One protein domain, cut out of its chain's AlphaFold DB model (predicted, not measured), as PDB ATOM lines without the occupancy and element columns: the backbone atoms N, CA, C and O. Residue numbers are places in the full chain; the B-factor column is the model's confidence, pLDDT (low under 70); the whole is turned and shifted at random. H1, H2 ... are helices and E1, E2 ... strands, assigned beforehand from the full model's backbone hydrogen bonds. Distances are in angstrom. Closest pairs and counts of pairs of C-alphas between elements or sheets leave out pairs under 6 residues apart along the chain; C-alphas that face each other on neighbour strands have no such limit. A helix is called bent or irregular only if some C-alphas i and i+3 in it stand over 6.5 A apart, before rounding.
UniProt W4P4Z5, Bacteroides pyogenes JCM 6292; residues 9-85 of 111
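This is residues 9 to 85 of the 111 residues of a protein of Bacteroides pyogenes JCM 6292 (UniProt W4P4Z5). An elongated domain has its strands gathered toward one end and a helical hairpin, H2 and H3, at the other. A small antiparallel sheet, in the order E2, E1, E3, has H1 beside it, and a second pair of strands, E4 and E5, comes next to E1 by way of E4. The printed part has 77 residues with three named helices and five named strands, in the order E1, E2, H1, H2, H3, E3, E4, E5, and its class is mixed, helices and strands. It is only just loose, close to compact, with a radius of gyration of the C-alphas of 14.0 A and spans of 42 by 24 by 15 A.

E1, residues 9 to 12, begins with C-alpha 9 at (42.454, -37.440, -37.897) and is 9.9 A long. E2, residues 21 to 24, is 10.0 A long. H1, residues 25 to 33, measures 12.4 A. H2, residues 35 to 50, measures 22.7 A and ends with C-alpha 50 at (62.823, -64.168, -30.184); it is irregular, with C-alphas 36 and 39 8.0 A apart. H3, residues 53 to 62, measures 14.5 A. E3, residues 65 to 67, is 7.1 A long, and E4, residues 70 to 72, is 6.8 A. E5, residues 81 to 84, is 8.1 A long and ends with C-alpha 84 at (43.316, -29.824, -34.871).

E1 and E2 form a hairpin, antiparallel at 136 degrees, with N 11 and O 21 within hydrogen-bond range at 2.8 A. On its other side E1 is antiparallel to E3 at 146 degrees, with N 12 and O 65 2.8 A apart. H1 is on this sheet and stands at the sheet's level, its height 1.2 A over a local plane fitted to 6 C-alphas, only just enough for a plane. The closest C-alphas of E1 and H1 are those of Val 9 and Phe 25, 6.3 A apart. The closest C-alphas of E1 and E4 are those of Val 9 and Gly 70, 4.6 A apart. E4 and E5 form an antiparallel hairpin at 162 degrees, with N 71 and O 83 2.9 A apart. H1 and H2 meet only through their link. H2 and H3 form a helical hairpin: they touch, closest at the C-alphas of Ile 44 and Ala 56, 4.7 A, and run opposite ways at a shallow tilt of 18 degrees. H2 and H3 are not on the sheet, and H1 and H3 are apart. In H1 every O i to N i+4 pair is within hydrogen-bond range; in H2 10 of 12 are, and in H3 5 of 6.

The two C-alphas farthest apart, those of Glu 50 and Arg 82, are 41.6 A apart. The first and last printed C-alphas, of Val 9 and Ser 85, are 6.3 A apart. The printed part has no cut and no long link. The mean pLDDT of the printed part is 93.6, and no printed residue is under 70.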
ATOM      1  N   VAL A   9      41.003 -37.258 -37.853       96.88
ATOM      2  CA  VAL A   9      42.454 -37.440 -37.897       96.88
ATOM      3  C   VAL A   9      42.876 -37.909 -39.285       96.88
ATOM      4  O   VAL A   9      42.088 -38.500 -40.029       96.88
ATOM      5  N   SER A  10      44.128 -37.643 -39.643       97.62
ATOM      6  CA  SER A  10      44.736 -38.224 -40.837       97.62
ATOM      7  C   SER A  10      45.243 -39.634 -40.556       97.62
ATOM      8  O   SER A  10      46.005 -39.846 -39.613       97.62
ATOM      9  N   VAL A  11      44.847 -40.578 -41.407       96.50
ATOM     10  CA  VAL A  11      45.304 -41.972 -41.426       96.50
ATOM     11  C   VAL A  11      46.190 -42.183 -42.648       96.50
ATOM     12  O   VAL A  11      45.845 -41.778 -43.755       96.50
ATOM     13  N   TYR A  12      47.319 -42.844 -42.453       96.56
ATOM     14  CA  TYR A  12      48.317 -43.160 -43.461       96.56
ATOM     15  C   TYR A  12      48.464 -44.675 -43.575       96.56
ATOM     16  O   TYR A  12      48.428 -45.377 -42.566       96.56
ATOM     17  N   GLY A  13      48.706 -45.183 -44.786       94.12
ATOM     18  CA  GLY A  13      48.938 -46.619 -44.997       94.12
ATOM     19  C   GLY A  13      50.213 -47.152 -44.330       94.12
ATOM     20  O   GLY A  13      50.316 -48.342 -44.074       94.12
ATOM     21  N   SER A  14      51.173 -46.273 -44.033       94.06
ATOM     22  CA  SER A  14      52.390 -46.576 -43.275       94.06
ATOM     23  C   SER A  14      53.018 -45.286 -42.751       94.06
ATOM     24  O   SER A  14      52.659 -44.189 -43.192       94.06
ATOM     25  N   VAL A  15      54.025 -45.386 -41.880       93.25
ATOM     26  CA  VAL A  15      54.758 -44.198 -41.393       93.25
ATOM     27  C   VAL A  15      55.536 -43.456 -42.482       93.25
ATOM     28  O   VAL A  15      55.932 -42.303 -42.285       93.25
ATOM     29  N   TYR A  16      55.736 -44.084 -43.641       93.88
ATOM     30  CA  TYR A  16      56.393 -43.480 -44.797       93.88
ATOM     31  C   TYR A  16      55.407 -42.879 -45.797       93.88
ATOM     32  O   TYR A  16      55.807 -42.029 -46.593       93.88
ATOM     33  N   SER A  17      54.129 -43.264 -45.738       95.25
ATOM     34  CA  SER A  17      53.112 -42.708 -46.628       95.25
ATOM     35  C   SER A  17      52.994 -41.193 -46.440       95.25
ATOM     36  O   SER A  17      53.115 -40.649 -45.336       95.25
ATOM     37  N   ARG A  18      52.801 -40.486 -47.550       95.62
ATOM     38  CA  ARG A  18      52.640 -39.027 -47.588       95.62
ATOM     39  C   ARG A  18      51.231 -38.612 -47.978       95.62
ATOM     40  O   ARG A  18      50.955 -37.424 -47.969       95.62
ATOM     41  N   GLU A  19      50.360 -39.565 -48.267       95.88
ATOM     42  CA  GLU A  19      49.001 -39.321 -48.735       95.88
ATOM     43  C   GLU A  19      48.032 -39.812 -47.658       95.88
ATOM     44  O   GLU A  19      47.811 -41.020 -47.529       95.88
ATOM     45  N   PRO A  20      47.528 -38.907 -46.803       97.00
ATOM     46  CA  PRO A  20      46.588 -39.282 -45.768       97.00
ATOM     47  C   PRO A  20      45.171 -39.410 -46.311       97.00
ATOM     48  O   PRO A  20      44.738 -38.645 -47.170       97.00
ATOM     49  N   ARG A  21      44.396 -40.287 -45.678       96.69
ATOM     50  CA  ARG A  21      42.935 -40.251 -45.698       96.69
ATOM     51  C   ARG A  21      42.436 -39.601 -44.415       96.69
ATOM     52  O   ARG A  21      42.866 -39.976 -43.327       96.69
ATOM     53  N   THR A  22      41.488 -38.678 -44.517       96.94
ATOM     54  CA  THR A  22      40.759 -38.190 -43.339       96.94
ATOM     55  C   THR A  22      39.776 -39.260 -42.867       96.94
ATOM     56  O   THR A  22      38.983 -39.768 -43.660       96.94
ATOM     57  N   SER A  23      39.813 -39.602 -41.581       95.62
ATOM     58  CA  SER A  23      38.882 -40.548 -40.961       95.62
ATOM     59  C   SER A  23      38.366 -40.010 -39.629       95.62
ATOM     60  O   SER A  23      39.030 -39.180 -39.002       95.62
ATOM     61  N   SER A  24      37.178 -40.454 -39.205       95.44
ATOM     62  CA  SER A  24      36.680 -40.135 -37.866       95.44
ATOM     63  C   SER A  24      37.482 -40.906 -36.822       95.44
ATOM     64  O   SER A  24      37.921 -42.036 -37.054       95.44
ATOM     65  N   PHE A  25      37.667 -40.313 -35.648       93.94
ATOM     66  CA  PHE A  25      38.411 -40.958 -34.575       93.94
ATOM     67  C   PHE A  25      37.698 -42.224 -34.086       93.94
ATOM     68  O   PHE A  25      38.360 -43.219 -33.809       93.94
ATOM     69  N   ARG A  26      36.356 -42.252 -34.094       93.38
ATOM     70  CA  ARG A  26      35.582 -43.480 -33.847       93.38
ATOM     71  C   ARG A  26      35.972 -44.619 -34.788       93.38
ATOM     72  O   ARG A  26      36.171 -45.735 -34.316       93.38
ATOM     73  N   GLN A  27      36.074 -44.356 -36.094       91.38
ATOM     74  CA  GLN A  27      36.446 -45.391 -37.058       91.38
ATOM     75  C   GLN A  27      37.863 -45.890 -36.791       91.38
ATOM     76  O   GLN A  27      38.072 -47.094 -36.725       91.38
ATOM     77  N   VAL A  28      38.805 -44.975 -36.545       91.44
ATOM     78  CA  VAL A  28      40.177 -45.343 -36.175       91.44
ATOM     79  C   VAL A  28      40.180 -46.244 -34.943       91.44
ATOM     80  O   VAL A  28      40.783 -47.307 -34.984       91.44
ATOM     81  N   MET A  29      39.460 -45.886 -33.877       90.75
ATOM     82  CA  MET A  29      39.355 -46.723 -32.676       90.75
ATOM     83  C   MET A  29      38.706 -48.084 -32.956       90.75
ATOM     84  O   MET A  29      39.116 -49.085 -32.376       90.75
ATOM     85  N   SER A  30      37.725 -48.153 -33.856       90.12
ATOM     86  CA  SER A  30      37.151 -49.428 -34.297       90.12
ATOM     87  C   SER A  30      38.197 -50.289 -35.006       90.12
ATOM     88  O   SER A  30      38.370 -51.446 -34.636       90.12
ATOM     89  N   ASP A  31      38.938 -49.721 -35.960       86.81
ATOM     90  CA  ASP A  31      40.007 -50.411 -36.698       86.81
ATOM     91  C   ASP A  31      41.117 -50.895 -35.748       86.81
ATOM     92  O   ASP A  31      41.733 -51.935 -35.968       86.81
ATOM     93  N   CYS A  32      41.343 -50.150 -34.662       84.75
ATOM     94  CA  CYS A  32      42.295 -50.483 -33.611       84.75
ATOM     95  C   CYS A  32      41.891 -51.708 -32.779       84.75
ATOM     96  O   CYS A  32      42.743 -52.488 -32.356       84.75
ATOM     97  N   ILE A  33      40.598 -51.833 -32.487       85.88
ATOM     98  CA  ILE A  33      40.045 -52.882 -31.620       85.88
ATOM     99  C   ILE A  33      39.719 -54.137 -32.435       85.88
ATOM    100  O   ILE A  33      39.791 -55.255 -31.922       85.88
ATOM    101  N   GLN A  34      39.359 -53.970 -33.706       81.69
ATOM    102  CA  GLN A  34      39.088 -55.083 -34.600       81.69
ATOM    103  C   GLN A  34      40.382 -55.830 -34.957       81.69
ATOM    104  O   GLN A  34      41.416 -55.215 -35.220       81.69
ATOM    105  N   PRO A  35      40.349 -57.170 -35.048       77.19
ATOM    106  CA  PRO A  35      41.539 -57.986 -35.277       77.19
ATOM    107  C   PRO A  35      42.036 -57.959 -36.736       77.19
ATOM    108  O   PRO A  35      42.695 -58.900 -37.172       77.19
ATOM    109  N   VAL A  36      41.773 -56.892 -37.502       82.50
ATOM    110  CA  VAL A  36      42.175 -56.760 -38.920       82.50
ATOM    111  C   VAL A  36      43.691 -56.917 -39.087       82.50
ATOM    112  O   VAL A  36      44.163 -57.488 -40.067       82.50
ATOM    113  N   HIS A  37      44.461 -56.460 -38.097       84.50
ATOM    114  CA  HIS A  37      45.920 -56.560 -38.074       84.50
ATOM    115  C   HIS A  37      46.454 -57.570 -37.045       84.50
ATOM    116  O   HIS A  37      47.654 -57.570 -36.770       84.50
ATOM    117  N   ALA A  38      45.606 -58.447 -36.485       87.38
ATOM    118  CA  ALA A  38      45.987 -59.363 -35.403       87.38
ATOM    119  C   ALA A  38      47.187 -60.246 -35.768       87.38
ATOM    120  O   ALA A  38      48.164 -60.274 -35.025       87.38
ATOM    121  N   SER A  39      47.183 -60.857 -36.956       91.06
ATOM    122  CA  SER A  39      48.294 -61.701 -37.426       91.06
ATOM    123  C   SER A  39      49.629 -60.942 -37.505       91.06
ATOM    124  O   SER A  39      50.677 -61.451 -37.095       91.06
ATOM    125  N   ALA A  40      49.607 -59.690 -37.977       91.06
ATOM    126  CA  ALA A  40      50.807 -58.860 -38.029       91.06
ATOM    127  C   ALA A  40      51.288 -58.482 -36.618       91.06
ATOM    128  O   ALA A  40      52.485 -58.538 -36.342       91.06
ATOM    129  N   VAL A  41      50.366 -58.152 -35.707       90.00
ATOM    130  CA  VAL A  41      50.674 -57.831 -34.304       90.00
ATOM    131  C   VAL A  41      51.247 -59.043 -33.563       90.00
ATOM    132  O   VAL A  41      52.238 -58.907 -32.849       90.00
ATOM    133  N   GLU A  42      50.679 -60.231 -33.749       93.31
ATOM    134  CA  GLU A  42      51.189 -61.486 -33.183       93.31
ATOM    135  C   GLU A  42      52.593 -61.803 -33.695       93.31
ATOM    136  O   GLU A  42      53.478 -62.144 -32.913       93.31
ATOM    137  N   THR A  43      52.833 -61.600 -34.991       95.56
ATOM    138  CA  THR A  43      54.159 -61.787 -35.588       95.56
ATOM    139  C   THR A  43      55.184 -60.808 -35.004       95.56
ATOM    140  O   THR A  43      56.295 -61.214 -34.678       95.56
ATOM    141  N   ILE A  44      54.814 -59.535 -34.809       94.62
ATOM    142  CA  ILE A  44      55.668 -58.535 -34.142       94.62
ATOM    143  C   ILE A  44      55.999 -58.974 -32.709       94.62
ATOM    144  O   ILE A  44      57.155 -58.901 -32.295       94.62
ATOM    145  N   ARG A  45      55.000 -59.447 -31.952       94.44
ATOM    146  CA  ARG A  45      55.193 -59.944 -30.580       94.44
ATOM    147  C   ARG A  45      56.136 -61.144 -30.543       94.44
ATOM    148  O   ARG A  45      57.011 -61.186 -29.684       94.44
ATOM    149  N   ARG A  46      55.995 -62.076 -31.490       97.19
ATOM    150  CA  ARG A  46      56.893 -63.227 -31.625       97.19
ATOM    151  C   ARG A  46      58.334 -62.787 -31.890       97.19
ATOM    152  O   ARG A  46      59.216 -63.213 -31.159       97.19
ATOM    153  N   TYR A  47      58.563 -61.885 -32.846       97.31
ATOM    154  CA  TYR A  47      59.910 -61.371 -33.118       97.31
ATOM    155  C   TYR A  47      60.543 -60.698 -31.894       97.31
ATOM    156  O   TYR A  47      61.721 -60.906 -31.626       97.31
ATOM    157  N   HIS A  48      59.769 -59.953 -31.097       93.75
ATOM    158  CA  HIS A  48      60.272 -59.417 -29.830       93.75
ATOM    159  C   HIS A  48      60.638 -60.514 -28.819       93.75
ATOM    160  O   HIS A  48      61.672 -60.398 -28.167       93.75
ATOM    161  N   ALA A  49      59.832 -61.573 -28.700       94.62
ATOM    162  CA  ALA A  49      60.129 -62.708 -27.823       94.62
ATOM    163  C   ALA A  49      61.381 -63.489 -28.267       94.62
ATOM    164  O   ALA A  49      62.116 -64.003 -27.428       94.62
ATOM    165  N   GLU A  50      61.641 -63.541 -29.574       96.19
ATOM    166  CA  GLU A  50      62.823 -64.168 -30.184       96.19
ATOM    167  C   GLU A  50      64.061 -63.246 -30.190       96.19
ATOM    168  O   GLU A  50      65.156 -63.684 -30.534       96.19
ATOM    169  N   GLY A  51      63.913 -61.973 -29.804       96.00
ATOM    170  CA  GLY A  51      64.987 -60.973 -29.802       96.00
ATOM    171  C   GLY A  51      65.265 -60.311 -31.160       96.00
ATOM    172  O   GLY A  51      66.128 -59.433 -31.241       96.00
ATOM    173  N   ASP A  52      64.517 -60.654 -32.212       96.94
ATOM    174  CA  ASP A  52      64.638 -60.069 -33.554       96.94
ATOM    175  C   ASP A  52      63.905 -58.718 -33.651       96.94
ATOM    176  O   ASP A  52      62.847 -58.541 -34.267       96.94
ATOM    177  N   ASN A  53      64.491 -57.710 -33.010       94.25
ATOM    178  CA  ASN A  53      63.930 -56.363 -32.991       94.25
ATOM    179  C   ASN A  53      63.904 -55.704 -34.382       94.25
ATOM    180  O   ASN A  53      63.075 -54.822 -34.621       94.25
ATOM    181  N   GLU A  54      64.778 -56.107 -35.308       96.69
ATOM    182  CA  GLU A  54      64.822 -55.534 -36.654       96.69
ATOM    183  C   GLU A  54      63.627 -56.001 -37.491       96.69
ATOM    184  O   GLU A  54      62.920 -55.169 -38.076       96.69
ATOM    185  N   ALA A  55      63.336 -57.305 -37.497       95.44
ATOM    186  CA  ALA A  55      62.165 -57.842 -38.182       95.44
ATOM    187  C   ALA A  55      60.860 -57.297 -37.580       95.44
ATOM    188  O   ALA A  55      59.961 -56.891 -38.330       95.44
ATOM    189  N   ALA A  56      60.787 -57.190 -36.245       95.44
ATOM    190  CA  ALA A  56      59.668 -56.556 -35.548       95.44
ATOM    191  C   ALA A  56      59.452 -55.107 -36.021       95.44
ATOM    192  O   ALA A  56      58.340 -54.720 -36.394       95.44
ATOM    193  N   GLN A  57      60.520 -54.305 -36.071       93.00
ATOM    194  CA  GLN A  57      60.449 -52.908 -36.504       93.00
ATOM    195  C   GLN A  57      60.090 -52.761 -37.981       93.00
ATOM    196  O   GLN A  57      59.313 -51.867 -38.333       93.00
ATOM    197  N   ARG A  58      60.618 -53.627 -38.851       95.44
ATOM    198  CA  ARG A  58      60.285 -53.633 -40.279       95.44
ATOM    199  C   ARG A  58      58.790 -53.854 -40.491       95.44
ATOM    200  O   ARG A  58      58.169 -53.078 -41.214       95.44
ATOM    201  N   LEU A  59      58.204 -54.841 -39.810       94.56
ATOM    202  CA  LEU A  59      56.772 -55.125 -39.897       94.56
ATOM    203  C   LEU A  59      55.930 -53.997 -39.272       94.56
ATOM    204  O   LEU A  59      54.986 -53.519 -39.898       94.56
ATOM    205  N   LYS A  60      56.326 -53.475 -38.101       92.25
ATOM    206  CA  LYS A  60      55.647 -52.344 -37.435       92.25
ATOM    207  C   LYS A  60      55.609 -51.079 -38.301       92.25
ATOM    208  O   LYS A  60      54.636 -50.331 -38.257       92.25
ATOM    209  N   ARG A  61      56.656 -50.802 -39.087       93.50
ATOM    210  CA  ARG A  61      56.717 -49.635 -39.992       93.50
ATOM    211  C   ARG A  61      55.762 -49.742 -41.183       93.50
ATOM    212  O   ARG A  61      55.404 -48.703 -41.730       93.50
ATOM    213  N   ALA A  62      55.369 -50.954 -41.571       92.50
ATOM    214  CA  ALA A  62      54.453 -51.195 -42.683       92.50
ATOM    215  C   ALA A  62      52.970 -51.089 -42.289       92.50
ATOM    216  O   ALA A  62      52.126 -50.998 -43.174       92.50
ATOM    217  N   LEU A  63      52.650 -51.095 -40.990       92.81
ATOM    218  CA  LEU A  63      51.273 -50.983 -40.515       92.81
ATOM    219  C   LEU A  63      50.695 -49.578 -40.753       92.81
ATOM    220  O   LEU A  63      51.431 -48.588 -40.633       92.81
ATOM    221  N   PRO A  64      49.375 -49.474 -40.997       93.62
ATOM    222  CA  PRO A  64      48.680 -48.199 -40.988       93.62
ATOM    223  C   PRO A  64      48.881 -47.445 -39.671       93.62
ATOM    224  O   PRO A  64      49.014 -48.034 -38.599       93.62
ATOM    225  N   CYS A  65      48.901 -46.119 -39.752       93.81
ATOM    226  CA  CYS A  65      49.085 -45.238 -38.601       93.81
ATOM    227  C   CYS A  65      48.242 -43.974 -38.754       93.81
ATOM    228  O   CYS A  65      47.840 -43.622 -39.861       93.81
ATOM    229  N   PHE A  66      47.988 -43.266 -37.659       94.94
ATOM    230  CA  PHE A  66      47.261 -41.997 -37.689       94.94
ATOM    231  C   PHE A  66      47.965 -40.934 -36.849       94.94
ATOM    232  O   PHE A  66      48.783 -41.255 -35.988       94.94
ATOM    233  N   THR A  67      47.656 -39.663 -37.099       93.50
ATOM    234  CA  THR A  67      48.228 -38.524 -36.366       93.50
ATOM    235  C   THR A  67      47.225 -37.982 -35.352       93.50
ATOM    236  O   THR A  67      46.243 -37.351 -35.761       93.50
ATOM    237  N   PRO A  68      47.454 -38.146 -34.034       92.56
ATOM    238  CA  PRO A  68      46.544 -37.621 -33.023       92.56
ATOM    239  C   PRO A  68      46.370 -36.110 -33.097       92.56
ATOM    240  O   PRO A  68      45.314 -35.634 -32.726       92.56
ATOM    241  N   ALA A  69      47.354 -35.359 -33.602       93.69
ATOM    242  CA  ALA A  69      47.309 -33.897 -33.673       93.69
ATOM    243  C   ALA A  69      46.140 -33.343 -34.511       93.69
ATOM    244  O   ALA A  69      45.662 -32.239 -34.243       93.69
ATOM    245  N   GLY A  70      45.671 -34.085 -35.519       95.50
ATOM    246  CA  GLY A  70      44.628 -33.607 -36.420       95.50
ATOM    247  C   GLY A  70      44.750 -34.118 -37.846       95.50
ATOM    248  O   GLY A  70      45.261 -35.213 -38.095       95.50
ATOM    249  N   THR A  71      44.248 -33.316 -38.780       97.56
ATOM    250  CA  THR A  71      44.276 -33.609 -40.213       97.56
ATOM    251  C   THR A  71      45.398 -32.860 -40.924       97.56
ATOM    252  O   THR A  71      45.778 -31.746 -40.554       97.56
ATOM    253  N   PHE A  72      45.908 -33.486 -41.977       97.69
ATOM    254  CA  PHE A  72      47.014 -33.022 -42.798       97.69
ATOM    255  C   PHE A  72      46.682 -33.198 -44.277       97.69
ATOM    256  O   PHE A  72      45.961 -34.120 -44.655       97.69
ATOM    257  N   GLU A  73      47.258 -32.345 -45.116       96.62
ATOM    258  CA  GLU A  73      47.239 -32.483 -46.571       96.62
ATOM    259  C   GLU A  73      48.665 -32.741 -47.057       96.62
ATOM    260  O   GLU A  73      49.458 -31.825 -47.265       96.62
ATOM    261  N   GLY A  74      49.019 -34.023 -47.128       94.88
ATOM    262  CA  GLY A  74      50.381 -34.473 -47.388       94.88
ATOM    263  C   GLY A  74      51.030 -35.151 -46.174       94.88
ATOM    264  O   GLY A  74      50.366 -35.669 -45.272       94.88
ATOM    265  N   ALA A  75      52.365 -35.160 -46.146       94.06
ATOM    266  CA  ALA A  75      53.154 -35.746 -45.060       94.06
ATOM    267  C   ALA A  75      52.877 -35.086 -43.692       94.06
ATOM    268  O   ALA A  75      52.473 -33.923 -43.650       94.06
ATOM    269  N   HIS A  76      53.183 -35.791 -42.592       92.25
ATOM    270  CA  HIS A  76      53.156 -35.237 -41.230       92.25
ATOM    271  C   HIS A  76      54.254 -34.168 -41.076       92.25
ATOM    272  O   HIS A  76      55.382 -34.448 -40.684       92.25
ATOM    273  N   ALA A  77      53.919 -32.930 -41.431       93.88
ATOM    274  CA  ALA A  77      54.756 -31.750 -41.276       93.88
ATOM    275  C   ALA A  77      53.865 -30.545 -40.967       93.88
ATOM    276  O   ALA A  77      52.758 -30.451 -41.497       93.88
ATOM    277  N   VAL A  78      54.365 -29.593 -40.175       93.88
ATOM    278  CA  VAL A  78      53.598 -28.405 -39.743       93.88
ATOM    279  C   VAL A  78      53.007 -27.630 -40.927       93.88
ATOM    280  O   VAL A  78      51.851 -27.235 -40.880       93.88
ATOM    281  N   ARG A  79      53.749 -27.493 -42.035       96.62
ATOM    282  CA  ARG A  79      53.265 -26.822 -43.261       96.62
ATOM    283  C   ARG A  79      52.036 -27.476 -43.910       96.62
ATOM    284  O   ARG A  79      51.319 -26.814 -44.647       96.62
ATOM    285  N   ASN A  80      51.821 -28.765 -43.655       96.88
ATOM    286  CA  ASN A  80      50.716 -29.545 -44.209       96.88
ATOM    287  C   ASN A  80      49.549 -29.660 -43.219       96.88
ATOM    288  O   ASN A  80      48.544 -30.289 -43.541       96.88
ATOM    289  N   PHE A  81      49.684 -29.116 -42.005       97.25
ATOM    290  CA  PHE A  81      48.659 -29.189 -40.972       97.25
ATOM    291  C   PHE A  81      47.419 -28.394 -41.384       97.25
ATOM    292  O   PHE A  81      47.522 -27.271 -41.879       97.25
ATOM    293  N   ARG A  82      46.234 -28.982 -41.189       97.38
ATOM    294  CA  ARG A  82      44.962 -28.380 -41.609       97.38
ATOM    295  C   ARG A  82      44.060 -28.051 -40.436       97.38
ATOM    296  O   ARG A  82      43.668 -26.898 -40.283       97.38
ATOM    297  N   LYS A  83      43.680 -29.048 -39.636       96.12
ATOM    298  CA  LYS A  83      42.726 -28.856 -38.536       96.12
ATOM    299  C   LYS A  83      43.134 -29.664 -37.310       96.12
ATOM    300  O   LYS A  83      43.434 -30.846 -37.470       96.12
ATOM    301  N   PRO A  84      43.086 -29.080 -36.100       95.69
ATOM    302  CA  PRO A  84      43.316 -29.824 -34.871       95.69
ATOM    303  C   PRO A  84      42.170 -30.799 -34.583       95.69
ATOM    304  O   PRO A  84      40.992 -30.498 -34.797       95.69
ATOM    305  N   SER A  85      42.528 -31.958 -34.042       94.94
ATOM    306  CA  SER A  85      41.594 -32.964 -33.512       94.94
ATOM    307  C   SER A  85      41.074 -32.617 -32.109       94.94
ATOM    308  O   SER A  85      39.970 -33.019 -31.753       94.94
TER     309      SER A  85